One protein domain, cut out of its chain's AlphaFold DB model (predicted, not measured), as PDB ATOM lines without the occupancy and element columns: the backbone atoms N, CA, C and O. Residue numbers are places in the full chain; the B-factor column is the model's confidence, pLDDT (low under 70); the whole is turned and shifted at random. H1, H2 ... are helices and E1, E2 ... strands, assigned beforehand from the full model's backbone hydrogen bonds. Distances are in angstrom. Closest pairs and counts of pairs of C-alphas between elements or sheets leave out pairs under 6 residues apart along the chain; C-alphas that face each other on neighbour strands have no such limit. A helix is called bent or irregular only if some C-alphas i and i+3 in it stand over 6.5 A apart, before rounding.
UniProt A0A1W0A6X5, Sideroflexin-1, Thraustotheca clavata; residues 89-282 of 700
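This is residues 89 to 282 of the 700 residues of the protein "Sideroflexin-1" of Thraustotheca clavata (UniProt A0A1W0A6X5). An elongated bundle of helices, H1, H2, H3, H4, H6 and H8, has a small strand hairpin, E1 and E2, at one end of its long axis and the short helix H7 at the other. H4 lies near the middle, and the longest helix, H6, runs along it nearly straight, although bent, from the hairpin toward H7. The printed part has 194 residues with nine named helices and two named strands, in the order H1 H2 H3 H4 H5 E1 E2 H6 H7 H8 H9; the sheet, E1 - E2, is antiparallel, and the class is mostly helix. The whole is compact, with a radius of gyration of the C-alphas of 19.0 A, and spans 64 by 34 by 27 A.

E1 is residues 204 to 207 and E2 is residues 213 to 217, where C-alpha 213 stands at (185.473, 245.087, 331.288). H6, residues 218 to 250, was assigned as one helix by its hydrogen bonds but is bent, with C-alphas 235 and 238 6.8 A apart; its arms are H6a, residues 218 to 235, 25.6 A long, and H6b, residues 238 to 250, 17.8 A. H5 is residues 197 to 202. H4, residues 174 to 195, is 32.8 A long and irregular, with C-alphas 177 and 180 7.1 A apart and a kink of 29 degrees near residue 181. H3, residues 139 to 165, is 38.4 A long, and H2, residues 109 to 129, is 30.3 A. H1, residues 89 to 104, is 24.1 A long, begins at C-alpha 89, (155.079, 256.572, 321.892), and is only just irregular, with C-alphas 89 and 92 6.8 A apart. H7 is residues 254 to 258. H8, residues 260 to 273, is 20.7 A long and only just irregular, with C-alphas 261 and 264 6.53 A apart. H9 is residues 276 to 282 and ends at C-alpha 282, (169.169, 258.455, 318.543).

The hairpin E1 and E2 is antiparallel at 148 degrees; N 206 and O 215, 2.8 A, and N 217 and O 204, 2.9 A, are within hydrogen-bond range. The closest C-alphas of E1 and H6a are those of Ile 204 and Ala 221, 5.3 A apart. H5 touches residues 218 to 222 of H6a, closest at the C-alphas of Leu 200 and Ala 221, 5.4 A. H4 is the hub, touching four other helices. Its residues 184 to 193 touch H6a at a shallow tilt of 26 degrees, opposite ways, closest at the C-alphas of Ala 185 and Ile 233, 5.5 A. Its residues 177 to 181 touch H6b, closest at the C-alphas of Leu 181 and Met 240, 6.2 A. H3 and H4 form a hairpin at a shallow tilt of 22 degrees, with the C-alphas of Ser 153 and Ala 183 closest, 4.5 A. H2 and H3 form a hairpin, closest at the C-alphas of Ile 113 and Val 154, 5.6 A, and H1 and H2 another, closest at those of Met 102 and Trp 115, 5.6 A. H1 and H2 each only just touch H4, with 3 pairs of C-alphas within 8 A. H8 touches H1 at a steep tilt of 41 degrees, closest at the C-alphas of Gly 100 and Val 268, 4.3 A, and touches H6b with residues 267 to 271, closest at those of Pro 243 and Leu 270, 5.5 A. H1, H2, H3, H4, H6b and H8 are an up and down bundle, each running against the one of them before it. H7 is close to H8 but not clearly touching, at 6.7 A between the C-alphas of Leu 256 and Ala 263. H9 and H6b are near each other. Every O i to N i+4 pair is within hydrogen-bond range in H2, H3, H5 and H7; the counts are 11 of 12 in H1, 13 of 18 in H4, 13 of 14 in H6a, 6 of 9 in H6b, 8 of 10 in H8 and 1 of 3 in H9, where 3 of 4 O i to N i+3 pairs are.

The two C-alphas farthest apart, those of Ile 214 and Arg 258, are 65.4 A apart. The printed part has no cut and no long link. Residues 129 to 136, of which 129 belongs to H2, stand free. The mean pLDDT of the printed part is 73.6; 56 residues are under 70, among them 168 to 176, 202 to 221 and 272 to 282.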
ATOM      1  N   ALA A  89     156.031 256.054 322.877       79.00
ATOM      2  CA  ALA A  89     155.079 256.572 321.892       79.00
ATOM      3  C   ALA A  89     154.584 258.006 322.197       79.00
ATOM      4  O   ALA A  89     154.342 258.792 321.280       79.00
ATOM      5  N   PHE A  90     154.470 258.387 323.476       82.38
ATOM      6  CA  PHE A  90     154.037 259.728 323.889       82.38
ATOM      7  C   PHE A  90     155.180 260.760 323.887       82.38
ATOM      8  O   PHE A  90     154.922 261.966 323.903       82.38
ATOM      9  N   GLN A  91     156.446 260.329 323.795       76.19
ATOM     10  CA  GLN A  91     157.598 261.236 323.826       76.19
ATOM     11  C   GLN A  91     157.535 262.309 322.722       76.19
ATOM     12  O   GLN A  91     157.914 263.456 322.968       76.19
ATOM     13  N   VAL A  92     157.032 261.976 321.527       75.50
ATOM     14  CA  VAL A  92     156.868 262.943 320.428       75.50
ATOM     15  C   VAL A  92     155.662 263.879 320.671       75.50
ATOM     16  O   VAL A  92     155.899 265.085 320.782       75.50
ATOM     17  N   PRO A  93     154.410 263.400 320.862       80.31
ATOM     18  CA  PRO A  93     153.257 264.258 321.170       80.31
ATOM     19  C   PRO A  93     153.440 265.180 322.384       80.31
ATOM     20  O   PRO A  93     153.083 266.359 322.324       80.31
ATOM     21  N   GLY A  94     154.031 264.680 323.475       81.56
ATOM     22  CA  GLY A  94     154.266 265.462 324.689       81.56
ATOM     23  C   GLY A  94     155.253 266.609 324.469       81.56
ATOM     24  O   GLY A  94     154.946 267.761 324.789       81.56
ATOM     25  N   ASN A  95     156.401 266.331 323.837       79.50
ATOM     26  CA  ASN A  95     157.376 267.373 323.500       79.50
ATOM     27  C   ASN A  95     156.818 268.387 322.491       79.50
ATOM     28  O   ASN A  95     157.098 269.576 322.632       79.50
ATOM     29  N   MET A  96     156.002 267.958 321.522       80.62
ATOM     30  CA  MET A  96     155.312 268.854 320.583       80.62
ATOM     31  C   MET A  96     154.396 269.846 321.303       80.62
ATOM     32  O   MET A  96     154.505 271.057 321.093       80.62
ATOM     33  N   ALA A  97     153.508 269.335 322.161       83.50
ATOM     34  CA  ALA A  97     152.540 270.145 322.891       83.50
ATOM     35  C   ALA A  97     153.239 271.132 323.837       83.50
ATOM     36  O   ALA A  97     152.990 272.336 323.767       83.50
ATOM     37  N   ILE A  98     154.166 270.643 324.668       83.38
ATOM     38  CA  ILE A  98     154.916 271.473 325.616       83.38
ATOM     39  C   ILE A  98     155.734 272.530 324.872       83.38
ATOM     40  O   ILE A  98     155.622 273.713 325.186       83.38
ATOM     41  N   THR A  99     156.504 272.144 323.852       78.38
ATOM     42  CA  THR A  99     157.403 273.068 323.145       78.38
ATOM     43  C   THR A  99     156.635 274.113 322.328       78.38
ATOM     44  O   THR A  99     156.995 275.289 322.351       78.38
ATOM     45  N   GLY A 100     155.535 273.737 321.661       79.38
ATOM     46  CA  GLY A 100     154.681 274.682 320.931       79.38
ATOM     47  C   GLY A 100     153.959 275.675 321.854       79.38
ATOM     48  O   GLY A 100     153.915 276.878 321.571       79.38
ATOM     49  N   CYS A 101     153.469 275.216 323.009       81.38
ATOM     50  CA  CYS A 101     152.897 276.084 324.040       81.38
ATOM     51  C   CYS A 101     153.949 277.010 324.677       81.38
ATOM     52  O   CYS A 101     153.700 278.208 324.829       81.38
ATOM     53  N   MET A 102     155.149 276.489 324.947       78.88
ATOM     54  CA  MET A 102     156.325 277.215 325.449       78.88
ATOM     55  C   MET A 102     156.898 278.232 324.440       78.88
ATOM     56  O   MET A 102     157.774 279.015 324.792       78.88
ATOM     57  N   MET A 103     156.394 278.289 323.205       73.38
ATOM     58  CA  MET A 103     156.682 279.375 322.253       73.38
ATOM     59  C   MET A 103     155.486 280.307 322.047       73.38
ATOM     60  O   MET A 103     155.664 281.517 321.903       73.38
ATOM     61  N   THR A 104     154.262 279.777 322.080       73.88
ATOM     62  CA  THR A 104     153.042 280.567 321.860       73.88
ATOM     63  C   THR A 104     152.716 281.470 323.055       73.88
ATOM     64  O   THR A 104     152.457 282.670 322.895       73.88
ATOM     65  N   PHE A 105     152.736 280.899 324.264       74.56
ATOM     66  CA  PHE A 105     152.213 281.510 325.493       74.56
ATOM     67  C   PHE A 105     153.302 282.109 326.398       74.56
ATOM     68  O   PHE A 105     153.013 282.589 327.492       74.56
ATOM     69  N   TYR A 106     154.552 282.139 325.932       69.62
ATOM     70  CA  TYR A 106     155.757 282.550 326.669       69.62
ATOM     71  C   TYR A 106     155.890 284.077 326.860       69.62
ATOM     72  O   TYR A 106     156.960 284.657 326.692       69.62
ATOM     73  N   ARG A 107     154.773 284.760 327.140       68.25
ATOM     74  CA  ARG A 107     154.650 286.231 327.108       68.25
ATOM     75  C   ARG A 107     154.599 286.891 328.487       68.25
ATOM     76  O   ARG A 107     154.788 288.099 328.577       68.25
ATOM     77  N   SER A 108     154.334 286.132 329.549       77.44
ATOM     78  CA  SER A 108     154.261 286.629 330.929       77.44
ATOM     79  C   SER A 108     155.106 285.767 331.864       77.44
ATOM     80  O   SER A 108     155.215 284.558 331.670       77.44
ATOM     81  N   THR A 109     155.694 286.370 332.899       80.25
ATOM     82  CA  THR A 109     156.560 285.662 333.857       80.25
ATOM     83  C   THR A 109     155.892 284.428 334.489       80.25
ATOM     84  O   THR A 109     156.549 283.391 334.536       80.25
ATOM     85  N   PRO A 110     154.601 284.451 334.894       84.12
ATOM     86  CA  PRO A 110     153.927 283.255 335.405       84.12
ATOM     87  C   PRO A 110     153.810 282.132 334.365       84.12
ATOM     88  O   PRO A 110     154.074 280.978 334.687       84.12
ATOM     89  N   ALA A 111     153.489 282.456 333.105       82.50
ATOM     90  CA  ALA A 111     153.422 281.461 332.032       82.50
ATOM     91  C   ALA A 111     154.810 280.895 331.685       82.50
ATOM     92  O   ALA A 111     154.942 279.707 331.411       82.50
ATOM     93  N   VAL A 112     155.855 281.726 331.742       82.50
ATOM     94  CA  VAL A 112     157.257 281.311 331.570       82.50
ATOM     95  C   VAL A 112     157.680 280.314 332.652       82.50
ATOM     96  O   VAL A 112     158.258 279.278 332.326       82.50
ATOM     97  N   ILE A 113     157.360 280.598 333.922       87.31
ATOM     98  CA  ILE A 113     157.619 279.693 335.052       87.31
ATOM     99  C   ILE A 113     156.855 278.377 334.850       87.31
ATOM    100  O   ILE A 113     157.462 277.311 334.898       87.31
ATOM    101  N   PHE A 114     155.552 278.451 334.557       89.81
ATOM    102  CA  PHE A 114     154.693 277.284 334.348       89.81
ATOM    103  C   PHE A 114     155.189 276.377 333.214       89.81
ATOM    104  O   PHE A 114     155.362 275.180 333.426       89.81
ATOM    105  N   TRP A 115     155.469 276.922 332.025       86.88
ATOM    106  CA  TRP A 115     155.881 276.102 330.882       86.88
ATOM    107  C   TRP A 115     157.283 275.506 331.042       86.88
ATOM    108  O   TRP A 115     157.482 274.368 330.623       86.88
ATOM    109  N   GLN A 116     158.233 276.198 331.690       86.88
ATOM    110  CA  GLN A 116     159.535 275.584 331.994       86.88
ATOM    111  C   GLN A 116     159.445 274.527 333.096       86.88
ATOM    112  O   GLN A 116     160.090 273.488 332.976       86.88
ATOM    113  N   PHE A 117     158.615 274.740 334.122       89.12
ATOM    114  CA  PHE A 117     158.331 273.721 335.130       89.12
ATOM    115  C   PHE A 117     157.737 272.469 334.474       89.12
ATOM    116  O   PHE A 117     158.369 271.420 334.518       89.12
ATOM    117  N   MET A 118     156.620 272.600 333.744       88.62
ATOM    118  CA  MET A 118     155.968 271.496 333.019       88.62
ATOM    119  C   MET A 118     156.918 270.747 332.074       88.62
ATOM    120  O   MET A 118     156.849 269.523 331.971       88.62
ATOM    121  N   ASN A 119     157.828 271.462 331.407       87.00
ATOM    122  CA  ASN A 119     158.851 270.866 330.555       87.00
ATOM    123  C   ASN A 119     159.847 270.002 331.352       87.00
ATOM    124  O   ASN A 119     160.115 268.863 330.967       87.00
ATOM    125  N   GLN A 120     160.358 270.483 332.490       87.56
ATOM    126  CA  GLN A 120     161.218 269.658 333.348       87.56
ATOM    127  C   GLN A 120     160.438 268.519 334.024       87.56
ATOM    128  O   GLN A 120     160.975 267.420 334.144       87.56
ATOM    129  N   THR A 121     159.163 268.717 334.384       88.44
ATOM    130  CA  THR A 121     158.293 267.657 334.922       88.44
ATOM    131  C   THR A 121     158.120 266.530 333.904       88.44
ATOM    132  O   THR A 121     158.285 265.363 334.247       88.44
ATOM    133  N   PHE A 122     157.866 266.862 332.635       84.94
ATOM    134  CA  PHE A 122     157.730 265.875 331.563       84.94
ATOM    135  C   PHE A 122     159.028 265.099 331.313       84.94
ATOM    136  O   PHE A 122     159.015 263.869 331.297       84.94
ATOM    137  N   ASN A 123     160.165 265.796 331.209       81.62
ATOM    138  CA  ASN A 123     161.470 265.144 331.072       81.62
ATOM    139  C   ASN A 123     161.805 264.263 332.294       81.62
ATOM    140  O   ASN A 123     162.364 263.181 332.129       81.62
ATOM    141  N   SER A 124     161.411 264.668 333.507       83.19
ATOM    142  CA  SER A 124     161.563 263.853 334.719       83.19
ATOM    143  C   SER A 124     160.680 262.600 334.703       83.19
ATOM    144  O   SER A 124     161.151 261.534 335.092       83.19
ATOM    145  N   ILE A 125     159.428 262.692 334.237       83.75
ATOM    146  CA  ILE A 125     158.522 261.536 334.099       83.75
ATOM    147  C   ILE A 125     159.082 260.533 333.086       83.75
ATOM    148  O   ILE A 125     159.147 259.342 333.390       83.75
ATOM    149  N   VAL A 126     159.538 260.999 331.918       78.19
ATOM    150  CA  VAL A 126     160.156 260.138 330.893       78.19
ATOM    151  C   VAL A 126     161.435 259.484 331.431       78.19
ATOM    152  O   VAL A 126     161.585 258.271 331.306       78.19
ATOM    153  N   ASN A 127     162.308 260.235 332.114       76.81
ATOM    154  CA  ASN A 127     163.514 259.684 332.745       76.81
ATOM    155  C   ASN A 127     163.203 258.671 333.866       76.81
ATOM    156  O   ASN A 127     163.966 257.731 334.054       76.81
ATOM    157  N   TYR A 128     162.106 258.836 334.613       79.06
ATOM    158  CA  TYR A 128     161.700 257.907 335.677       79.06
ATOM    159  C   TYR A 128     161.074 256.608 335.140       79.06
ATOM    160  O   TYR A 128     161.266 255.545 335.730       79.06
ATOM    161  N   THR A 129     160.323 256.692 334.040       74.94
ATOM    162  CA  THR A 129     159.607 255.559 333.412       74.94
ATOM    163  C   THR A 129     160.447 254.776 332.401       74.94
ATOM    164  O   THR A 129     160.063 253.681 332.009       74.94
ATOM    165  N   ASN A 130     161.600 255.312 331.992       71.94
ATOM    166  CA  ASN A 130     162.529 254.679 331.049       71.94
ATOM    167  C   ASN A 130     163.949 254.589 331.648       71.94
ATOM    168  O   ASN A 130     164.941 254.820 330.955       71.94
ATOM    169  N   ARG A 131     164.047 254.319 332.958       69.50
ATOM    170  CA  ARG A 131     165.314 254.080 333.670       69.50
ATOM    171  C   ARG A 131     165.623 252.587 333.699       69.50
ATOM    172  O   ARG A 131     164.760 251.802 334.065       69.50
ATOM    173  N   ASN A 132     166.864 252.205 333.417       61.09
ATOM    174  CA  ASN A 132     167.305 250.820 333.568       61.09
ATOM    175  C   ASN A 132     167.204 250.421 335.052       61.09
ATOM    176  O   ASN A 132     167.956 250.941 335.887       61.09
ATOM    177  N   ALA A 133     166.304 249.499 335.387       55.56
ATOM    178  CA  ALA A 133     166.055 249.035 336.751       55.56
ATOM    179  C   ALA A 133     167.313 248.394 337.364       55.56
ATOM    180  O   ALA A 133     167.602 248.585 338.545       55.56
ATOM    181  N   SER A 134     168.117 247.733 336.527       46.44
ATOM    182  CA  SER A 134     169.403 247.115 336.868       46.44
ATOM    183  C   SER A 134     170.494 248.095 337.330       46.44
ATOM    184  O   SER A 134     171.422 247.687 338.022       46.44
ATOM    185  N   THR A 135     170.401 249.389 336.994       50.78
ATOM    186  CA  THR A 135     171.456 250.382 337.303       50.78
ATOM    187  C   THR A 135     171.277 251.106 338.644       50.78
ATOM    188  O   THR A 135     172.139 251.883 339.058       50.78
ATOM    189  N   GLY A 136     170.172 250.856 339.360       54.34
ATOM    190  CA  GLY A 136     170.001 251.286 340.754       54.34
ATOM    191  C   GLY A 136     169.956 252.803 340.999       54.34
ATOM    192  O   GLY A 136     170.274 253.247 342.108       54.34
ATOM    193  N   VAL A 137     169.591 253.614 339.995       64.19
ATOM    194  CA  VAL A 137     169.414 255.073 340.137       64.19
ATOM    195  C   VAL A 137     168.336 255.363 341.188       64.19
ATOM    196  O   VAL A 137     167.174 254.977 341.026       64.19
ATOM    197  N   SER A 138     168.713 256.032 342.281       73.06
ATOM    198  CA  SER A 138     167.802 256.272 343.403       73.06
ATOM    199  C   SER A 138     166.815 257.399 343.098       73.06
ATOM    200  O   SER A 138     167.124 258.375 342.411       73.06
ATOM    201  N   THR A 139     165.604 257.273 343.644       78.31
ATOM    202  CA  THR A 139     164.524 258.266 343.515       78.31
ATOM    203  C   THR A 139     164.937 259.644 344.028       78.31
ATOM    204  O   THR A 139     164.543 260.654 343.451       78.31
ATOM    205  N   GLU A 140     165.785 259.689 345.055       79.56
ATOM    206  CA  GLU A 140     166.375 260.920 345.574       79.56
ATOM    207  C   GLU A 140     167.226 261.648 344.521       79.56
ATOM    208  O   GLU A 140     167.066 262.851 344.345       79.56
ATOM    209  N   GLN A 141     168.069 260.939 343.761       76.88
ATOM    210  CA  GLN A 141     168.924 261.555 342.736       76.88
ATOM    211  C   GLN A 141     168.110 262.089 341.551       76.88
ATOM    212  O   GLN A 141     168.390 263.181 341.059       76.88
ATOM    213  N   LEU A 142     167.053 261.371 341.150       80.00
ATOM    214  CA  LEU A 142     166.054 261.868 340.195       80.00
ATOM    215  C   LEU A 142     165.364 263.143 340.719       80.00
ATOM    216  O   LEU A 142     165.212 264.109 339.973       80.00
ATOM    217  N   GLY A 143     165.008 263.185 342.009       85.06
ATOM    218  CA  GLY A 143     164.432 264.362 342.665       85.06
ATOM    219  C   GLY A 143     165.389 265.559 342.719       85.06
ATOM    220  O   GLY A 143     165.009 266.664 342.336       85.06
ATOM    221  N   GLN A 144     166.643 265.340 343.127       85.75
ATOM    222  CA  GLN A 144     167.702 266.356 343.150       85.75
ATOM    223  C   GLN A 144     167.944 266.937 341.746       85.75
ATOM    224  O   GLN A 144     167.935 268.158 341.575       85.75
ATOM    225  N   ALA A 145     168.094 266.077 340.730       85.31
ATOM    226  CA  ALA A 145     168.273 266.491 339.340       85.31
ATOM    227  C   ALA A 145     167.067 267.292 338.819       85.31
ATOM    228  O   ALA A 145     167.250 268.354 338.224       85.31
ATOM    229  N   TYR A 146     165.839 266.846 339.108       88.12
ATOM    230  CA  TYR A 146     164.607 267.547 338.740       88.12
ATOM    231  C   TYR A 146     164.491 268.935 339.387       88.12
ATOM    232  O   TYR A 146     164.215 269.913 338.685       88.12
ATOM    233  N   VAL A 147     164.733 269.058 340.698       91.62
ATOM    234  CA  VAL A 147     164.674 270.347 341.411       91.62
ATOM    235  C   VAL A 147     165.749 271.306 340.898       91.62
ATOM    236  O   VAL A 147     165.446 272.469 340.612       91.62
ATOM    237  N   ALA A 148     166.983 270.832 340.711       90.31
ATOM    238  CA  ALA A 148     168.085 271.650 340.217       90.31
ATOM    239  C   ALA A 148     167.866 272.102 338.759       90.31
ATOM    240  O   ALA A 148     168.020 273.286 338.452       90.31
ATOM    241  N   ALA A 149     167.434 271.197 337.873       88.50
ATOM    242  CA  ALA A 149     167.134 271.510 336.476       88.50
ATOM    243  C   ALA A 149     165.945 272.476 336.341       88.50
ATOM    244  O   ALA A 149     166.025 273.438 335.576       88.50
ATOM    245  N   SER A 150     164.877 272.279 337.123       90.12
ATOM    246  CA  SER A 150     163.719 273.188 337.175       90.12
ATOM    247  C   SER A 150     164.121 274.582 337.646       90.12
ATOM    248  O   SER A 150     163.793 275.574 336.992       90.12
ATOM    249  N   THR A 151     164.899 274.660 338.728       91.81
ATOM    250  CA  THR A 151     165.406 275.928 339.274       91.81
ATOM    251  C   THR A 151     166.286 276.652 338.256       91.81
ATOM    252  O   THR A 151     166.057 277.830 337.983       91.81
ATOM    253  N   MET A 152     167.236 275.953 337.625       92.06
ATOM    254  CA  MET A 152     168.124 276.528 336.609       92.06
ATOM    255  C   MET A 152     167.360 277.000 335.362       92.06
ATOM    256  O   MET A 152     167.618 278.093 334.852       92.06
ATOM    257  N   SER A 153     166.394 276.210 334.884       91.06
ATOM    258  CA  SER A 153     165.581 276.557 333.715       91.06
ATOM    259  C   SER A 153     164.743 277.810 333.970       91.06
ATOM    260  O   SER A 153     164.800 278.770 333.197       91.06
ATOM    261  N   VAL A 154     164.025 277.849 335.098       91.00
ATOM    262  CA  VAL A 154     163.187 278.990 335.484       91.00
ATOM    263  C   VAL A 154     164.034 280.235 335.760       91.00
ATOM    264  O   VAL A 154     163.698 281.310 335.263       91.00
ATOM    265  N   ALA A 155     165.158 280.114 336.474       92.44
ATOM    266  CA  ALA A 155     166.061 281.237 336.736       92.44
ATOM    267  C   ALA A 155     166.633 281.827 335.437       92.44
ATOM    268  O   ALA A 155     166.593 283.044 335.240       92.44
ATOM    269  N   THR A 156     167.083 280.973 334.510       90.00
ATOM    270  CA  THR A 156     167.578 281.390 333.188       90.00
ATOM    271  C   THR A 156     166.478 282.082 332.381       90.00
ATOM    272  O   THR A 156     166.694 283.161 331.827       90.00
ATOM    273  N   ALA A 157     165.273 281.507 332.351       87.12
ATOM    274  CA  ALA A 157     164.137 282.050 331.616       87.12
ATOM    275  C   ALA A 157     163.670 283.413 332.151       87.12
ATOM    276  O   ALA A 157     163.446 284.344 331.375       87.12
ATOM    277  N   VAL A 158     163.523 283.551 333.471       88.62
ATOM    278  CA  VAL A 158     163.083 284.796 334.119       88.62
ATOM    279  C   VAL A 158     164.181 285.862 334.050       88.62
ATOM    280  O   VAL A 158     163.888 287.012 333.723       88.62
ATOM    281  N   GLY A 159     165.445 285.487 334.276       88.94
ATOM    282  CA  GLY A 159     166.595 286.385 334.167       88.94
ATOM    283  C   GLY A 159     166.759 286.961 332.759       88.94
ATOM    284  O   GLY A 159     166.846 288.180 332.599       88.94
ATOM    285  N   MET A 160     166.709 286.110 331.730       84.94
ATOM    286  CA  MET A 160     166.821 286.537 330.332       84.94
ATOM    287  C   MET A 160     165.624 287.396 329.891       84.94
ATOM    288  O   MET A 160     165.813 288.432 329.255       84.94
ATOM    289  N   ASN A 161     164.394 287.040 330.284       81.00
ATOM    290  CA  ASN A 161     163.218 287.874 330.008       81.00
ATOM    291  C   ASN A 161     163.306 289.251 330.691       81.00
ATOM    292  O   ASN A 161     162.999 290.264 330.062       81.00
ATOM    293  N   LYS A 162     163.786 289.321 331.942       83.56
ATOM    294  CA  LYS A 162     164.032 290.593 332.645       83.56
ATOM    295  C   LYS A 162     165.114 291.424 331.941       83.56
ATOM    296  O   LYS A 162     164.925 292.621 331.743       83.56
ATOM    297  N   PHE A 163     166.205 290.797 331.502       82.31
ATOM    298  CA  PHE A 163     167.286 291.449 330.754       82.31
ATOM    299  C   PHE A 163     166.811 292.043 329.414       82.31
ATOM    300  O   PHE A 163     167.140 293.188 329.096       82.31
ATOM    301  N   ILE A 164     165.988 291.307 328.660       77.81
ATOM    302  CA  ILE A 164     165.379 291.782 327.405       77.81
ATOM    303  C   ILE A 164     164.375 292.914 327.677       77.81
ATOM    304  O   ILE A 164     164.392 293.929 326.982       77.81
ATOM    305  N   ALA A 165     163.539 292.797 328.715       75.44
ATOM    306  CA  ALA A 165     162.561 293.826 329.076       75.44
ATOM    307  C   ALA A 165     163.205 295.174 329.460       75.44
ATOM    308  O   ALA A 165     162.611 296.222 329.179       75.44
ATOM    309  N   SER A 166     164.411 295.137 330.045       79.00
ATOM    310  CA  SER A 166     165.230 296.302 330.413       79.00
ATOM    311  C   SER A 166     165.994 296.951 329.248       79.00
ATOM    312  O   SER A 166     166.585 298.011 329.441       79.00
ATOM    313  N   ARG A 167     166.018 296.357 328.045       78.06
ATOM    314  CA  ARG A 167     166.727 296.903 326.871       78.06
ATOM    315  C   ARG A 167     165.745 297.162 325.718       78.06
ATOM    316  O   ARG A 167     165.387 296.219 325.013       78.06
ATOM    317  N   PRO A 168     165.315 298.418 325.467       63.81
ATOM    318  CA  PRO A 168     164.251 298.706 324.499       63.81
ATOM    319  C   PRO A 168     164.579 298.258 323.066       63.81
ATOM    320  O   PRO A 168     163.680 297.819 322.355       63.81
ATOM    321  N   SER A 169     165.858 298.257 322.671       64.12
ATOM    322  CA  SER A 169     166.326 297.747 321.372       64.12
ATOM    323  C   SER A 169     166.146 296.234 321.174       64.12
ATOM    324  O   SER A 169     166.085 295.775 320.038       64.12
ATOM    325  N   LEU A 170     166.036 295.449 322.252       61.91
ATOM    326  CA  LEU A 170     165.830 293.994 322.199       61.91
ATOM    327  C   LEU A 170     164.351 293.602 322.340       61.91
ATOM    328  O   LEU A 170     163.961 292.500 321.955       61.91
ATOM    329  N   LYS A 171     163.523 294.507 322.871       55.59
ATOM    330  CA  LYS A 171     162.151 294.249 323.339       55.59
ATOM    331  C   LYS A 171     161.150 293.887 322.229       55.59
ATOM    332  O   LYS A 171     160.121 293.287 322.521       55.59
ATOM    333  N   GLY A 172     161.459 294.217 320.971       56.62
ATOM    334  CA  GLY A 172     160.710 293.796 319.774       56.62
ATOM    335  C   GLY A 172     161.433 292.761 318.895       56.62
ATOM    336  O   GLY A 172     160.975 292.476 317.792       56.62
ATOM    337  N   GLY A 173     162.584 292.239 319.331       61.44
ATOM    338  CA  GLY A 173     163.457 291.397 318.511       61.44
ATOM    339  C   GLY A 173     163.156 289.895 318.572       61.44
ATOM    340  O   GLY A 173     162.613 289.378 319.548       61.44
ATOM    341  N   LEU A 174     163.631 289.165 317.556       63.72
ATOM    342  CA  LEU A 174     163.628 287.690 317.499       63.72
ATOM    343  C   LEU A 174     164.283 287.026 318.725       63.72
ATOM    344  O   LEU A 174     163.935 285.901 319.063       63.72
ATOM    345  N   ILE A 175     165.177 287.736 319.420       67.50
ATOM    346  CA  ILE A 175     165.912 287.272 320.607       67.50
ATOM    347  C   ILE A 175     164.972 286.809 321.735       67.50
ATOM    348  O   ILE A 175     165.262 285.814 322.396       67.50
ATOM    349  N   GLY A 176     163.796 287.433 321.894       68.62
ATOM    350  CA  GLY A 176     162.775 286.966 322.844       68.62
ATOM    351  C   GLY A 176     162.240 285.557 322.541       68.62
ATOM    352  O   GLY A 176     161.888 284.821 323.459       68.62
ATOM    353  N   ARG A 177     162.247 285.134 321.267       73.62
ATOM    354  CA  ARG A 177     161.811 283.791 320.842       73.62
ATOM    355  C   ARG A 177     162.852 282.698 321.147       73.62
ATOM    356  O   ARG A 177     162.504 281.525 321.090       73.62
ATOM    357  N   PHE A 178     164.087 283.055 321.527       77.44
ATOM    358  CA  PHE A 178     165.153 282.102 321.888       77.44
ATOM    359  C   PHE A 178     165.324 281.879 323.399       77.44
ATOM    360  O   PHE A 178     166.072 280.991 323.807       77.44
ATOM    361  N   VAL A 179     164.604 282.623 324.247       81.69
ATOM    362  CA  VAL A 179     164.639 282.419 325.706       81.69
ATOM    363  C   VAL A 179     164.251 280.988 326.128       81.69
ATOM    364  O   VAL A 179     164.920 280.462 327.020       81.69
ATOM    365  N   PRO A 180     163.258 280.309 325.506       82.31
ATOM    366  CA  PRO A 180     162.975 278.903 325.801       82.31
ATOM    367  C   PRO A 180     164.167 277.975 325.545       82.31
ATOM    368  O   PRO A 180     164.497 277.159 326.400       82.31
ATOM    369  N   LEU A 181     164.853 278.143 324.408       84.06
ATOM    370  CA  LEU A 181     166.019 277.340 324.026       84.06
ATOM    371  C   LEU A 181     167.182 277.532 325.010       84.06
ATOM    372  O   LEU A 181     167.773 276.551 325.451       84.06
ATOM    373  N   MET A 182     167.469 278.773 325.417       86.94
ATOM    374  CA  MET A 182     168.517 279.059 326.408       86.94
ATOM    375  C   MET A 182     168.204 278.454 327.784       86.94
ATOM    376  O   MET A 182     169.089 277.895 328.428       86.94
ATOM    377  N   ALA A 183     166.945 278.519 328.224       87.06
ATOM    378  CA  ALA A 183     166.505 277.931 329.489       87.06
ATOM    379  C   ALA A 183     166.510 276.392 329.475       87.06
ATOM    380  O   ALA A 183     166.810 275.768 330.494       87.06
ATOM    381  N   VAL A 184     166.235 275.768 328.325       84.06
ATOM    382  CA  VAL A 184     166.368 274.315 328.133       84.06
ATOM    383  C   VAL A 184     167.834 273.894 328.041       84.06
ATOM    384  O   VAL A 184     168.202 272.854 328.588       84.06
ATOM    385  N   ALA A 185     168.696 274.708 327.430       87.00
ATOM    386  CA  ALA A 185     170.131 274.456 327.394       87.00
ATOM    387  C   ALA A 185     170.752 274.498 328.798       87.00
ATOM    388  O   ALA A 185     171.426 273.549 329.198       87.00
ATOM    389  N   ALA A 186     170.456 275.540 329.582       88.94
ATOM    390  CA  ALA A 186     170.899 275.656 330.972       88.94
ATOM    391  C   ALA A 186     170.360 274.515 331.860       88.94
ATOM    392  O   ALA A 186     171.087 273.997 332.704       88.94
ATOM    393  N   ALA A 187     169.121 274.064 331.632       87.19
ATOM    394  CA  ALA A 187     168.572 272.898 332.321       87.19
ATOM    395  C   ALA A 187     169.340 271.605 331.994       87.19
ATOM    396  O   ALA A 187     169.672 270.855 332.907       87.19
ATOM    397  N   ASN A 188     169.673 271.354 330.721       85.06
ATOM    398  CA  ASN A 188     170.442 270.169 330.309       85.06
ATOM    399  C   ASN A 188     171.866 270.163 330.893       85.06
ATOM    400  O   ASN A 188     172.326 269.113 331.340       85.06
ATOM    401  N   TRP A 189     172.519 271.331 330.970       87.44
ATOM    402  CA  TRP A 189     173.822 271.509 331.630       87.44
ATOM    403  C   TRP A 189     173.835 271.110 333.114       87.44
ATOM    404  O   TRP A 189     174.888 270.740 333.621       87.44
ATOM    405  N   VAL A 190     172.692 271.163 333.806       86.88
ATOM    406  CA  VAL A 190     172.559 270.763 335.221       86.88
ATOM    407  C   VAL A 190     172.003 269.344 335.362       86.88
ATOM    408  O   VAL A 190     172.516 268.550 336.148       86.88
ATOM    409  N   ASN A 191     170.981 268.996 334.577       84.25
ATOM    410  CA  ASN A 191     170.289 267.709 334.650       84.25
ATOM    411  C   ASN A 191     171.219 266.534 334.304       84.25
ATOM    412  O   ASN A 191     171.272 265.548 335.032       84.25
ATOM    413  N   ILE A 192     171.989 266.639 333.213       80.75
ATOM    414  CA  ILE A 192     172.788 265.514 332.705       80.75
ATOM    415  C   ILE A 192     173.940 265.148 333.665       80.75
ATOM    416  O   ILE A 192     174.052 263.963 333.986       80.75
ATOM    417  N   PRO A 193     174.750 266.091 334.199       83.12
ATOM    418  CA  PRO A 193     175.763 265.754 335.200       83.12
ATOM    419  C   PRO A 193     175.182 265.222 336.517       83.12
ATOM    420  O   PRO A 193     175.779 264.325 337.103       83.12
ATOM    421  N   LEU A 194     174.019 265.713 336.973       83.06
ATOM    422  CA  LEU A 194     173.377 265.218 338.201       83.06
ATOM    423  C   LEU A 194     172.773 263.817 338.034       83.06
ATOM    424  O   LEU A 194     172.902 262.984 338.930       83.06
ATOM    425  N   MET A 195     172.165 263.524 336.882       75.12
ATOM    426  CA  MET A 195     171.694 262.175 336.545       75.12
ATOM    427  C   MET A 195     172.859 261.181 336.432       75.12
ATOM    428  O   MET A 195     172.745 260.053 336.899       75.12
ATOM    429  N   ARG A 196     173.998 261.612 335.869       73.44
ATOM    430  CA  ARG A 196     175.213 260.796 335.695       73.44
ATOM    431  C   ARG A 196     176.239 260.991 336.825       73.44
ATOM    432  O   ARG A 196     177.416 260.684 336.660       73.44
ATOM    433  N   GLN A 197     175.823 261.483 337.998       79.62
ATOM    434  CA  GLN A 197     176.767 261.841 339.069       79.62
ATOM    435  C   GLN A 197     177.520 260.632 339.648       79.62
ATOM    436  O   GLN A 197     178.701 260.754 339.956       79.62
ATOM    437  N   ARG A 198     176.886 259.449 339.729       73.12
ATOM    438  CA  ARG A 198     177.586 258.210 340.124       73.12
ATOM    439  C   ARG A 198     178.634 257.806 339.092       73.12
ATOM    440  O   ARG A 198     179.746 257.466 339.453       73.12
ATOM    441  N   GLU A 199     178.335 257.941 337.802       70.38
ATOM    442  CA  GLU A 199     179.305 257.674 336.732       70.38
ATOM    443  C   GLU A 199     180.521 258.612 336.810       70.38
ATOM    444  O   GLU A 199     181.649 258.186 336.580       70.38
ATOM    445  N   LEU A 200     180.317 259.878 337.188       73.31
ATOM    446  CA  LEU A 200     181.395 260.852 337.393       73.31
ATOM    447  C   LEU A 200     182.214 260.590 338.674       73.31
ATOM    448  O   LEU A 200     183.422 260.837 338.684       73.31
ATOM    449  N   LEU A 201     181.578 260.101 339.744       74.19
ATOM    450  CA  LEU A 201     182.216 259.832 341.039       74.19
ATOM    451  C   LEU A 201     182.902 258.462 341.101       74.19
ATOM    452  O   LEU A 201     184.022 258.375 341.600       74.19
ATOM    453  N   ASP A 202     182.274 257.420 340.564       66.50
ATOM    454  CA  ASP A 202     182.713 256.020 340.626       66.50
ATOM    455  C   ASP A 202     183.436 255.576 339.340       66.50
ATOM    456  O   ASP A 202     184.218 254.624 339.358       66.50
ATOM    457  N   GLY A 203     183.225 256.301 338.235       58.03
ATOM    458  CA  GLY A 203     183.703 255.978 336.890       58.03
ATOM    459  C   GLY A 203     182.695 255.143 336.094       58.03
ATOM    460  O   GLY A 203     182.028 254.267 336.649       58.03
ATOM    461  N   ILE A 204     182.614 255.376 334.779       59.66
ATOM    462  CA  ILE A 204     181.941 254.425 333.881       59.66
ATOM    463  C   ILE A 204     182.819 253.200 333.685       59.66
ATOM    464  O   ILE A 204     184.045 253.322 333.635       59.66
ATOM    465  N   THR A 205     182.181 252.044 333.537       56.31
ATOM    466  CA  THR A 205     182.804 250.850 332.973       56.31
ATOM    467  C   THR A 205     183.416 251.209 331.618       56.31
ATOM    468  O   THR A 205     182.745 251.795 330.770       56.31
ATOM    469  N   VAL A 206     184.704 250.926 331.445       53.69
ATOM    470  CA  VAL A 206     185.375 250.982 330.147       53.69
ATOM    471  C   VAL A 206     185.485 249.550 329.669       53.69
ATOM    472  O   VAL A 206     186.344 248.796 330.129       53.69
ATOM    473  N   GLU A 207     184.569 249.189 328.784       47.34
ATOM    474  CA  GLU A 207     184.662 247.968 327.999       47.34
ATOM    475  C   GLU A 207     185.662 248.169 326.850       47.34
ATOM    476  O   GLU A 207     185.828 249.281 326.333       47.34
ATOM    477  N   THR A 208     186.374 247.105 326.489       43.81
ATOM    478  CA  THR A 208     187.245 247.074 325.306       43.81
ATOM    479  C   THR A 208     186.366 246.981 324.031       43.81
ATOM    480  O   THR A 208     185.172 246.688 324.146       43.81
ATOM    481  N   PRO A 209     186.855 247.302 322.814       38.53
ATOM    482  CA  PRO A 209     186.096 247.085 321.568       38.53
ATOM    483  C   PRO A 209     185.715 245.626 321.263       38.53
ATOM    484  O   PRO A 209     184.885 245.398 320.380       38.53
ATOM    485  N   GLU A 210     186.273 244.677 322.027       34.56
ATOM    486  CA  GLU A 210     185.961 243.185 322.103       34.56
ATOM    487  C   GLU A 210     183.807 241.911 323.808       34.56
ATOM    488  O   GLU A 210     183.430 240.709 323.863       34.56
ATOM    489  N   GLY A 211     182.995 242.522 324.772       41.94
ATOM    490  CA  GLY A 211     182.416 242.011 326.027       41.94
ATOM    491  C   GLY A 211     183.232 242.393 327.284       41.94
ATOM    492  O   GLY A 211     182.667 242.519 328.369       41.94
ATOM    493  N   GLU A 212     184.549 242.593 327.163       37.12
ATOM    494  CA  GLU A 212     185.467 242.622 328.313       37.12
ATOM    495  C   GLU A 212     185.552 243.977 329.047       37.12
ATOM    496  O   GLU A 212     185.821 245.024 328.456       37.12
ATOM    497  N   VAL A 213     185.399 243.936 330.375       51.91
ATOM    498  CA  VAL A 213     185.473 245.087 331.288       51.91
ATOM    499  C   VAL A 213     186.910 245.319 331.774       51.91
ATOM    500  O   VAL A 213     187.357 244.701 332.737       51.91
ATOM    501  N   ILE A 214     187.610 246.288 331.177       50.00
ATOM    502  CA  ILE A 214     188.995 246.650 331.547       50.00
ATOM    503  C   ILE A 214     189.057 247.311 332.941       50.00
ATOM    504  O   ILE A 214     190.055 247.233 333.654       50.00
ATOM    505  N   GLY A 215     187.992 248.015 333.338       55.12
ATOM    506  CA  GLY A 215     187.897 248.696 334.632       55.12
ATOM    507  C   GLY A 215     186.925 249.872 334.612       55.12
ATOM    508  O   GLY A 215     186.084 249.978 333.722       55.12
ATOM    509  N   LYS A 216     187.033 250.784 335.591       53.91
ATOM    510  CA  LYS A 216     186.211 252.008 335.655       53.91
ATOM    511  C   LYS A 216     187.039 253.278 335.483       53.91
ATOM    512  O   LYS A 216     188.026 253.475 336.188       53.91
ATOM    513  N   SER A 217     186.609 254.173 334.591       55.78
ATOM    514  CA  SER A 217     187.293 255.441 334.308       55.78
ATOM    515  C   SER A 217     186.398 256.657 334.539       55.78
ATOM    516  O   SER A 217     185.359 256.842 333.901       55.78
ATOM    517  N   LYS A 218     186.857 257.547 335.424       67.06
ATOM    518  CA  LYS A 218     186.211 258.839 335.710       67.06
ATOM    519  C   LYS A 218     186.451 259.855 334.586       67.06
ATOM    520  O   LYS A 218     185.584 260.676 334.309       67.06
ATOM    521  N   VAL A 219     187.583 259.754 333.882       66.31
ATOM    522  CA  VAL A 219     187.900 260.600 332.714       66.31
ATOM    523  C   VAL A 219     187.012 260.230 331.522       66.31
ATOM    524  O   VAL A 219     186.483 261.113 330.848       66.31
ATOM    525  N   ALA A 220     186.764 258.934 331.299       58.81
ATOM    526  CA  ALA A 220     185.820 258.491 330.274       58.81
ATOM    527  C   ALA A 220     184.388 258.968 330.586       58.81
ATOM    528  O   ALA A 220     183.700 259.461 329.693       58.81
ATOM    529  N   ALA A 221     183.973 258.931 331.860       63.28
ATOM    530  CA  ALA A 221     182.686 259.470 332.305       63.28
ATOM    531  C   ALA A 221     182.560 260.986 332.060       63.28
ATOM    532  O   ALA A 221     181.547 261.447 331.533       63.28
ATOM    533  N   GLN A 222     183.602 261.759 332.389       71.25
ATOM    534  CA  GLN A 222     183.658 263.201 332.129       71.25
ATOM    535  C   GLN A 222     183.541 263.508 330.631       71.25
ATOM    536  O   GLN A 222     182.695 264.311 330.241       71.25
ATOM    537  N   ASN A 223     184.310 262.820 329.782       67.75
ATOM    538  CA  ASN A 223     184.237 262.984 328.328       67.75
ATOM    539  C   ASN A 223     182.855 262.601 327.773       67.75
ATOM    540  O   ASN A 223     182.290 263.342 326.970       67.75
ATOM    541  N   ALA A 224     182.259 261.503 328.247       63.97
ATOM    542  CA  ALA A 224     180.913 261.092 327.850       63.97
ATOM    543  C   ALA A 224     179.842 262.124 328.256       63.97
ATOM    544  O   ALA A 224     178.929 262.404 327.481       63.97
ATOM    545  N   VAL A 225     179.946 262.739 329.440       73.12
ATOM    546  CA  VAL A 225     179.051 263.834 329.859       73.12
ATOM    547  C   VAL A 225     179.270 265.089 329.005       73.12
ATOM    548  O   VAL A 225     178.294 265.671 328.525       73.12
ATOM    549  N   LEU A 226     180.525 265.469 328.744       75.12
ATOM    550  CA  LEU A 226     180.883 266.630 327.918       75.12
ATOM    551  C   LEU A 226     180.496 266.481 326.438       75.12
ATOM    552  O   LEU A 226     180.296 267.491 325.772       75.12
ATOM    553  N   GLN A 227     180.330 265.258 325.926       67.69
ATOM    554  CA  GLN A 227     179.783 264.997 324.586       67.69
ATOM    555  C   GLN A 227     178.243 264.937 324.580       67.69
ATOM    556  O   GLN A 227     177.597 265.409 323.638       67.69
ATOM    557  N   VAL A 228     177.625 264.398 325.638       68.06
ATOM    558  CA  VAL A 228     176.160 264.270 325.743       68.06
ATOM    559  C   VAL A 228     175.467 265.612 326.019       68.06
ATOM    560  O   VAL A 228     174.376 265.839 325.501       68.06
ATOM    561  N   VAL A 229     176.074 266.541 326.769       77.31
ATOM    562  CA  VAL A 229     175.452 267.857 327.031       77.31
ATOM    563  C   VAL A 229     175.276 268.694 325.743       77.31
ATOM    564  O   VAL A 229     174.139 269.083 325.460       77.31
ATOM    565  N   PRO A 230     176.305 268.940 324.902       75.50
ATOM    566  CA  PRO A 230     176.148 269.724 323.674       75.50
ATOM    567  C   PRO A 230     175.246 269.054 322.636       75.50
ATOM    568  O   PRO A 230     174.461 269.741 321.988       75.50
ATOM    569  N   SER A 231     175.306 267.724 322.494       66.06
ATOM    570  CA  SER A 231     174.448 266.988 321.553       66.06
ATOM    571  C   SER A 231     172.969 267.060 321.947       66.06
ATOM    572  O   SER A 231     172.133 267.367 321.096       66.06
ATOM    573  N   ARG A 232     172.632 266.909 323.237       70.81
ATOM    574  CA  ARG A 232     171.258 267.103 323.747       70.81
ATOM    575  C   ARG A 232     170.736 268.523 323.519       70.81
ATOM    576  O   ARG A 232     169.565 268.696 323.184       70.81
ATOM    577  N   ILE A 233     171.599 269.534 323.642       77.06
ATOM    578  CA  ILE A 233     171.252 270.926 323.323       77.06
ATOM    579  C   ILE A 233     171.025 271.088 321.814       77.06
ATOM    580  O   ILE A 233     169.995 271.623 321.406       77.06
ATOM    581  N   LEU A 234     171.936 270.580 320.981       74.44
ATOM    582  CA  LEU A 234     171.859 270.671 319.521       74.44
ATOM    583  C   LEU A 234     170.619 269.961 318.955       74.44
ATOM    584  O   LEU A 234     169.986 270.493 318.048       74.44
ATOM    585  N   MET A 235     170.205 268.829 319.534       70.19
ATOM    586  CA  MET A 235     168.945 268.147 319.202       70.19
ATOM    587  C   MET A 235     167.710 269.041 319.407       70.19
ATOM    588  O   MET A 235     166.756 268.970 318.629       70.19
ATOM    589  N   ALA A 236     167.712 269.897 320.435       73.56
ATOM    590  CA  ALA A 236     166.620 270.835 320.695       73.56
ATOM    591  C   ALA A 236     166.630 272.048 319.742       73.56
ATOM    592  O   ALA A 236     165.567 272.617 319.481       73.56
ATOM    593  N   VAL A 237     167.789 272.432 319.186       78.19
ATOM    594  CA  VAL A 237     167.919 273.639 318.345       78.19
ATOM    595  C   VAL A 237     166.945 273.640 317.155       78.19
ATOM    596  O   VAL A 237     166.182 274.600 317.072       78.19
ATOM    597  N   PRO A 238     166.853 272.623 316.267       76.06
ATOM    598  CA  PRO A 238     165.924 272.661 315.131       76.06
ATOM    599  C   PRO A 238     164.460 272.873 315.536       76.06
ATOM    600  O   PRO A 238     163.771 273.710 314.947       76.06
ATOM    601  N   GLY A 239     164.008 272.170 316.581       73.06
ATOM    602  CA  GLY A 239     162.645 272.269 317.107       73.06
ATOM    603  C   GLY A 239     162.327 273.612 317.772       73.06
ATOM    604  O   GLY A 239     161.156 273.960 317.878       73.06
ATOM    605  N   MET A 240     163.342 274.387 318.178       77.88
ATOM    606  CA  MET A 240     163.163 275.702 318.813       77.88
ATOM    607  C   MET A 240     163.634 276.899 317.976       77.88
ATOM    608  O   MET A 240     163.315 278.039 318.304       77.88
ATOM    609  N   LEU A 241     164.339 276.657 316.871       78.44
ATOM    610  CA  LEU A 241     164.820 277.673 315.935       78.44
ATOM    611  C   LEU A 241     163.882 277.826 314.732       78.44
ATOM    612  O   LEU A 241     163.502 278.946 314.386       78.44
ATOM    613  N   PHE A 242     163.484 276.722 314.093       79.75
ATOM    614  CA  PHE A 242     162.759 276.792 312.823       79.75
ATOM    615  C   PHE A 242     161.266 277.142 312.961       79.75
ATOM    616  O   PHE A 242     160.837 278.045 312.235       79.75
ATOM    617  N   PRO A 243     160.464 276.553 313.876       80.94
ATOM    618  CA  PRO A 243     159.049 276.918 314.001       80.94
ATOM    619  C   PRO A 243     158.816 278.417 314.279       80.94
ATOM    620  O   PRO A 243     157.991 279.009 313.580       80.94
ATOM    621  N   PRO A 244     159.573 279.101 315.171       76.06
ATOM    622  CA  PRO A 244     159.420 280.545 315.382       76.06
ATOM    623  C   PRO A 244     159.810 281.420 314.179       76.06
ATOM    624  O   PRO A 244     159.241 282.504 314.017       76.06
ATOM    625  N   LEU A 245     160.748 280.966 313.333       80.56
ATOM    626  CA  LEU A 245     161.149 281.638 312.087       80.56
ATOM    627  C   LEU A 245     160.134 281.423 310.954       80.56
ATOM    628  O   LEU A 245     159.876 282.338 310.171       80.56
ATOM    629  N   ILE A 246     159.534 280.233 310.872       81.31
ATOM    630  CA  ILE A 246     158.448 279.931 309.930       81.31
ATOM    631  C   ILE A 246     157.204 280.737 310.318       81.31
ATOM    632  O   ILE A 246     156.650 281.443 309.475       81.31
ATOM    633  N   MET A 247     156.826 280.751 311.602       77.81
ATOM    634  CA  MET A 247     155.731 281.595 312.087       77.81
ATOM    635  C   MET A 247     155.991 283.089 311.855       77.81
ATOM    636  O   MET A 247     155.091 283.763 311.375       77.81
ATOM    637  N   ALA A 248     157.222 283.597 312.010       76.56
ATOM    638  CA  ALA A 248     157.557 284.990 311.660       76.56
ATOM    639  C   ALA A 248     157.312 285.362 310.176       76.56
ATOM    640  O   ALA A 248     157.230 286.548 309.836       76.56
ATOM    641  N   ARG A 249     157.197 284.370 309.280       78.88
ATOM    642  CA  ARG A 249     156.748 284.554 307.890       78.88
ATOM    643  C   ARG A 249     155.228 284.393 307.768       78.88
ATOM    644  O   ARG A 249     154.589 285.249 307.161       78.88
ATOM    645  N   LEU A 250     154.645 283.359 308.378       78.69
ATOM    646  CA  LEU A 250     153.201 283.083 308.328       78.69
ATOM    647  C   LEU A 250     152.350 284.178 309.008       78.69
ATOM    648  O   LEU A 250     151.297 284.536 308.484       78.69
ATOM    649  N   GLU A 251     152.836 284.787 310.097       73.81
ATOM    650  CA  GLU A 251     152.234 285.935 310.804       73.81
ATOM    651  C   GLU A 251     152.022 287.162 309.887       73.81
ATOM    652  O   GLU A 251     151.189 288.024 310.170       73.81
ATOM    653  N   LYS A 252     152.740 287.250 308.755       74.69
ATOM    654  CA  LYS A 252     152.563 288.325 307.761       74.69
ATOM    655  C   LYS A 252     151.403 288.055 306.793       74.69
ATOM    656  O   LYS A 252     150.880 289.010 306.208       74.69
ATOM    657  N   GLY A 253     150.995 286.795 306.629       74.25
ATOM    658  CA  GLY A 253     149.949 286.355 305.705       74.25
ATOM    659  C   GLY A 253     148.522 286.666 306.175       74.25
ATOM    660  O   GLY A 253     148.271 286.946 307.346       74.25
ATOM    661  N   ALA A 254     147.563 286.609 305.248       64.69
ATOM    662  CA  ALA A 254     146.164 286.958 305.520       64.69
ATOM    663  C   ALA A 254     145.457 285.992 306.495       64.69
ATOM    664  O   ALA A 254     144.591 286.420 307.254       64.69
ATOM    665  N   LEU A 255     145.842 284.708 306.509       70.44
ATOM    666  CA  LEU A 255     145.199 283.669 307.321       70.44
ATOM    667  C   LEU A 255     145.327 283.949 308.831       70.44
ATOM    668  O   LEU A 255     144.325 284.106 309.523       70.44
ATOM    669  N   LEU A 256     146.556 284.099 309.334       72.38
ATOM    670  CA  LEU A 256     146.821 284.364 310.756       72.38
ATOM    671  C   LEU A 256     146.350 285.752 311.215       72.38
ATOM    672  O   LEU A 256     145.993 285.912 312.379       72.38
ATOM    673  N   LYS A 257     146.268 286.728 310.300       68.75
ATOM    674  CA  LYS A 257     145.630 288.031 310.560       68.75
ATOM    675  C   LYS A 257     144.114 287.922 310.754       68.75
ATOM    676  O   LYS A 257     143.556 288.691 311.527       68.75
ATOM    677  N   ARG A 258     143.450 286.981 310.068       72.94
ATOM    678  CA  ARG A 258     141.997 286.758 310.163       72.94
ATOM    679  C   ARG A 258     141.604 285.864 311.344       72.94
ATOM    680  O   ARG A 258     140.507 286.015 311.869       72.94
ATOM    681  N   SER A 259     142.477 284.950 311.766       74.31
ATOM    682  CA  SER A 259     142.202 284.001 312.853       74.31
ATOM    683  C   SER A 259     143.433 283.766 313.750       74.31
ATOM    684  O   SER A 259     144.108 282.740 313.612       74.31
ATOM    685  N   PRO A 260     143.738 284.674 314.701       70.25
ATOM    686  CA  PRO A 260     144.933 284.572 315.549       70.25
ATOM    687  C   PRO A 260     144.926 283.349 316.483       70.25
ATOM    688  O   PRO A 260     145.989 282.876 316.874       70.25
ATOM    689  N   MET A 261     143.751 282.783 316.789       73.94
ATOM    690  CA  MET A 261     143.612 281.533 317.554       73.94
ATOM    691  C   MET A 261     144.300 280.329 316.886       73.94
ATOM    692  O   MET A 261     144.778 279.440 317.587       73.94
ATOM    693  N   LEU A 262     144.435 280.313 315.552       78.69
ATOM    694  CA  LEU A 262     145.143 279.235 314.849       78.69
ATOM    695  C   LEU A 262     146.673 279.289 315.029       78.69
ATOM    696  O   LEU A 262     147.350 278.333 314.658       78.69
ATOM    697  N   ALA A 263     147.232 280.341 315.640       74.81
ATOM    698  CA  ALA A 263     148.667 280.426 315.903       74.81
ATOM    699  C   ALA A 263     149.177 279.288 316.806       74.81
ATOM    700  O   ALA A 263     150.242 278.743 316.524       74.81
ATOM    701  N   ALA A 264     148.426 278.897 317.846       74.88
ATOM    702  CA  ALA A 264     148.868 277.846 318.770       74.88
ATOM    703  C   ALA A 264     148.865 276.448 318.117       74.88
ATOM    704  O   ALA A 264     149.912 275.799 318.140       74.88
ATOM    705  N   PRO A 265     147.775 275.989 317.455       81.44
ATOM    706  CA  PRO A 265     147.783 274.709 316.745       81.44
ATOM    707  C   PRO A 265     148.820 274.655 315.618       81.44
ATOM    708  O   PRO A 265     149.548 273.672 315.515       81.44
ATOM    709  N   ILE A 266     148.955 275.722 314.815       81.44
ATOM    710  CA  ILE A 266     149.967 275.781 313.745       81.44
ATOM    711  C   ILE A 266     151.380 275.695 314.336       81.44
ATOM    712  O   ILE A 266     152.217 274.971 313.801       81.44
ATOM    713  N   MET A 267     151.655 276.378 315.451       77.62
ATOM    714  CA  MET A 267     152.964 276.311 316.101       77.62
ATOM    715  C   MET A 267     153.249 274.922 316.691       77.62
ATOM    716  O   MET A 267     154.346 274.418 316.485       77.62
ATOM    717  N   VAL A 268     152.279 274.258 317.333       80.81
ATOM    718  CA  VAL A 268     152.432 272.866 317.814       80.81
ATOM    719  C   VAL A 268     152.680 271.888 316.654       80.81
ATOM    720  O   VAL A 268     153.552 271.030 316.764       80.81
ATOM    721  N   VAL A 269     151.980 272.039 315.522       80.69
ATOM    722  CA  VAL A 269     152.158 271.180 314.334       80.69
ATOM    723  C   VAL A 269     153.499 271.428 313.632       80.69
ATOM    724  O   VAL A 269     154.176 270.468 313.267       80.69
ATOM    725  N   LEU A 270     153.949 272.681 313.494       77.31
ATOM    726  CA  LEU A 270     155.290 272.999 312.970       77.31
ATOM    727  C   LEU A 270     156.400 272.458 313.884       77.31
ATOM    728  O   LEU A 270     157.397 271.916 313.408       77.31
ATOM    729  N   THR A 271     156.190 272.538 315.197       72.44
ATOM    730  CA  THR A 271     157.028 271.920 316.234       72.44
ATOM    731  C   THR A 271     156.855 270.389 316.305       72.44
ATOM    732  O   THR A 271     157.520 269.748 317.107       72.44
ATOM    733  N   GLY A 272     156.033 269.772 315.443       65.44
ATOM    734  CA  GLY A 272     155.912 268.314 315.280       65.44
ATOM    735  C   GLY A 272     156.470 267.770 313.970       65.44
ATOM    736  O   GLY A 272     157.233 266.809 313.986       65.44
ATOM    737  N   GLY A 273     156.172 268.425 312.846       61.69
ATOM    738  CA  GLY A 273     156.688 268.026 311.531       61.69
ATOM    739  C   GLY A 273     158.206 268.182 311.375       61.69
ATOM    740  O   GLY A 273     158.790 267.592 310.472       61.69
ATOM    741  N   ILE A 274     158.862 268.955 312.249       56.41
ATOM    742  CA  ILE A 274     160.326 269.110 312.265       56.41
ATOM    743  C   ILE A 274     160.994 268.054 313.178       56.41
ATOM    744  O   ILE A 274     161.942 267.405 312.729       56.41
ATOM    745  N   PRO A 275     160.502 267.771 314.405       49.72
ATOM    746  CA  PRO A 275     161.014 266.676 315.239       49.72
ATOM    747  C   PRO A 275     160.807 265.235 314.755       49.72
ATOM    748  O   PRO A 275     161.273 264.325 315.437       49.72
ATOM    749  N   SER A 276     160.254 264.979 313.566       48.97
ATOM    750  CA  SER A 276     160.440 263.673 312.905       48.97
ATOM    751  C   SER A 276     161.935 263.333 312.724       48.97
ATOM    752  O   SER A 276     162.328 262.176 312.858       48.97
ATOM    753  N   PHE A 277     162.798 264.348 312.559       46.38
ATOM    754  CA  PHE A 277     164.263 264.205 312.613       46.38
ATOM    755  C   PHE A 277     164.827 263.957 314.025       46.38
ATOM    756  O   PHE A 277     165.946 263.475 314.161       46.38
ATOM    757  N   HIS A 278     164.081 264.254 315.091       44.47
ATOM    758  CA  HIS A 278     164.546 264.080 316.472       44.47
ATOM    759  C   HIS A 278     164.598 262.587 316.864       44.47
ATOM    760  O   HIS A 278     165.450 262.175 317.654       44.47
ATOM    761  N   CYS A 279     163.760 261.754 316.233       41.16
ATOM    762  CA  CYS A 279     163.882 260.294 316.272       41.16
ATOM    763  C   CYS A 279     165.195 259.826 315.601       41.16
ATOM    764  O   CYS A 279     165.919 258.998 316.154       41.16
ATOM    765  N   MET A 280     165.589 260.459 314.483       41.47
ATOM    766  CA  MET A 280     166.847 260.151 313.782       41.47
ATOM    767  C   MET A 280     168.108 260.487 314.598       41.47
ATOM    768  O   MET A 280     169.172 259.919 314.365       41.47
ATOM    769  N   SER A 281     168.020 261.372 315.594       43.16
ATOM    770  CA  SER A 281     169.161 261.718 316.456       43.16
ATOM    771  C   SER A 281     169.496 260.702 317.562       43.16
ATOM    772  O   SER A 281     170.555 260.828 318.169       43.16
ATOM    773  N   LYS A 282     168.706 259.634 317.769       39.88
ATOM    774  CA  LYS A 282     169.169 258.455 318.543       39.88
ATOM    775  C   LYS A 282     170.138 257.552 317.752       39.88
ATOM    776  O   LYS A 282     170.552 256.513 318.251       39.88
TER     777      LYS A 282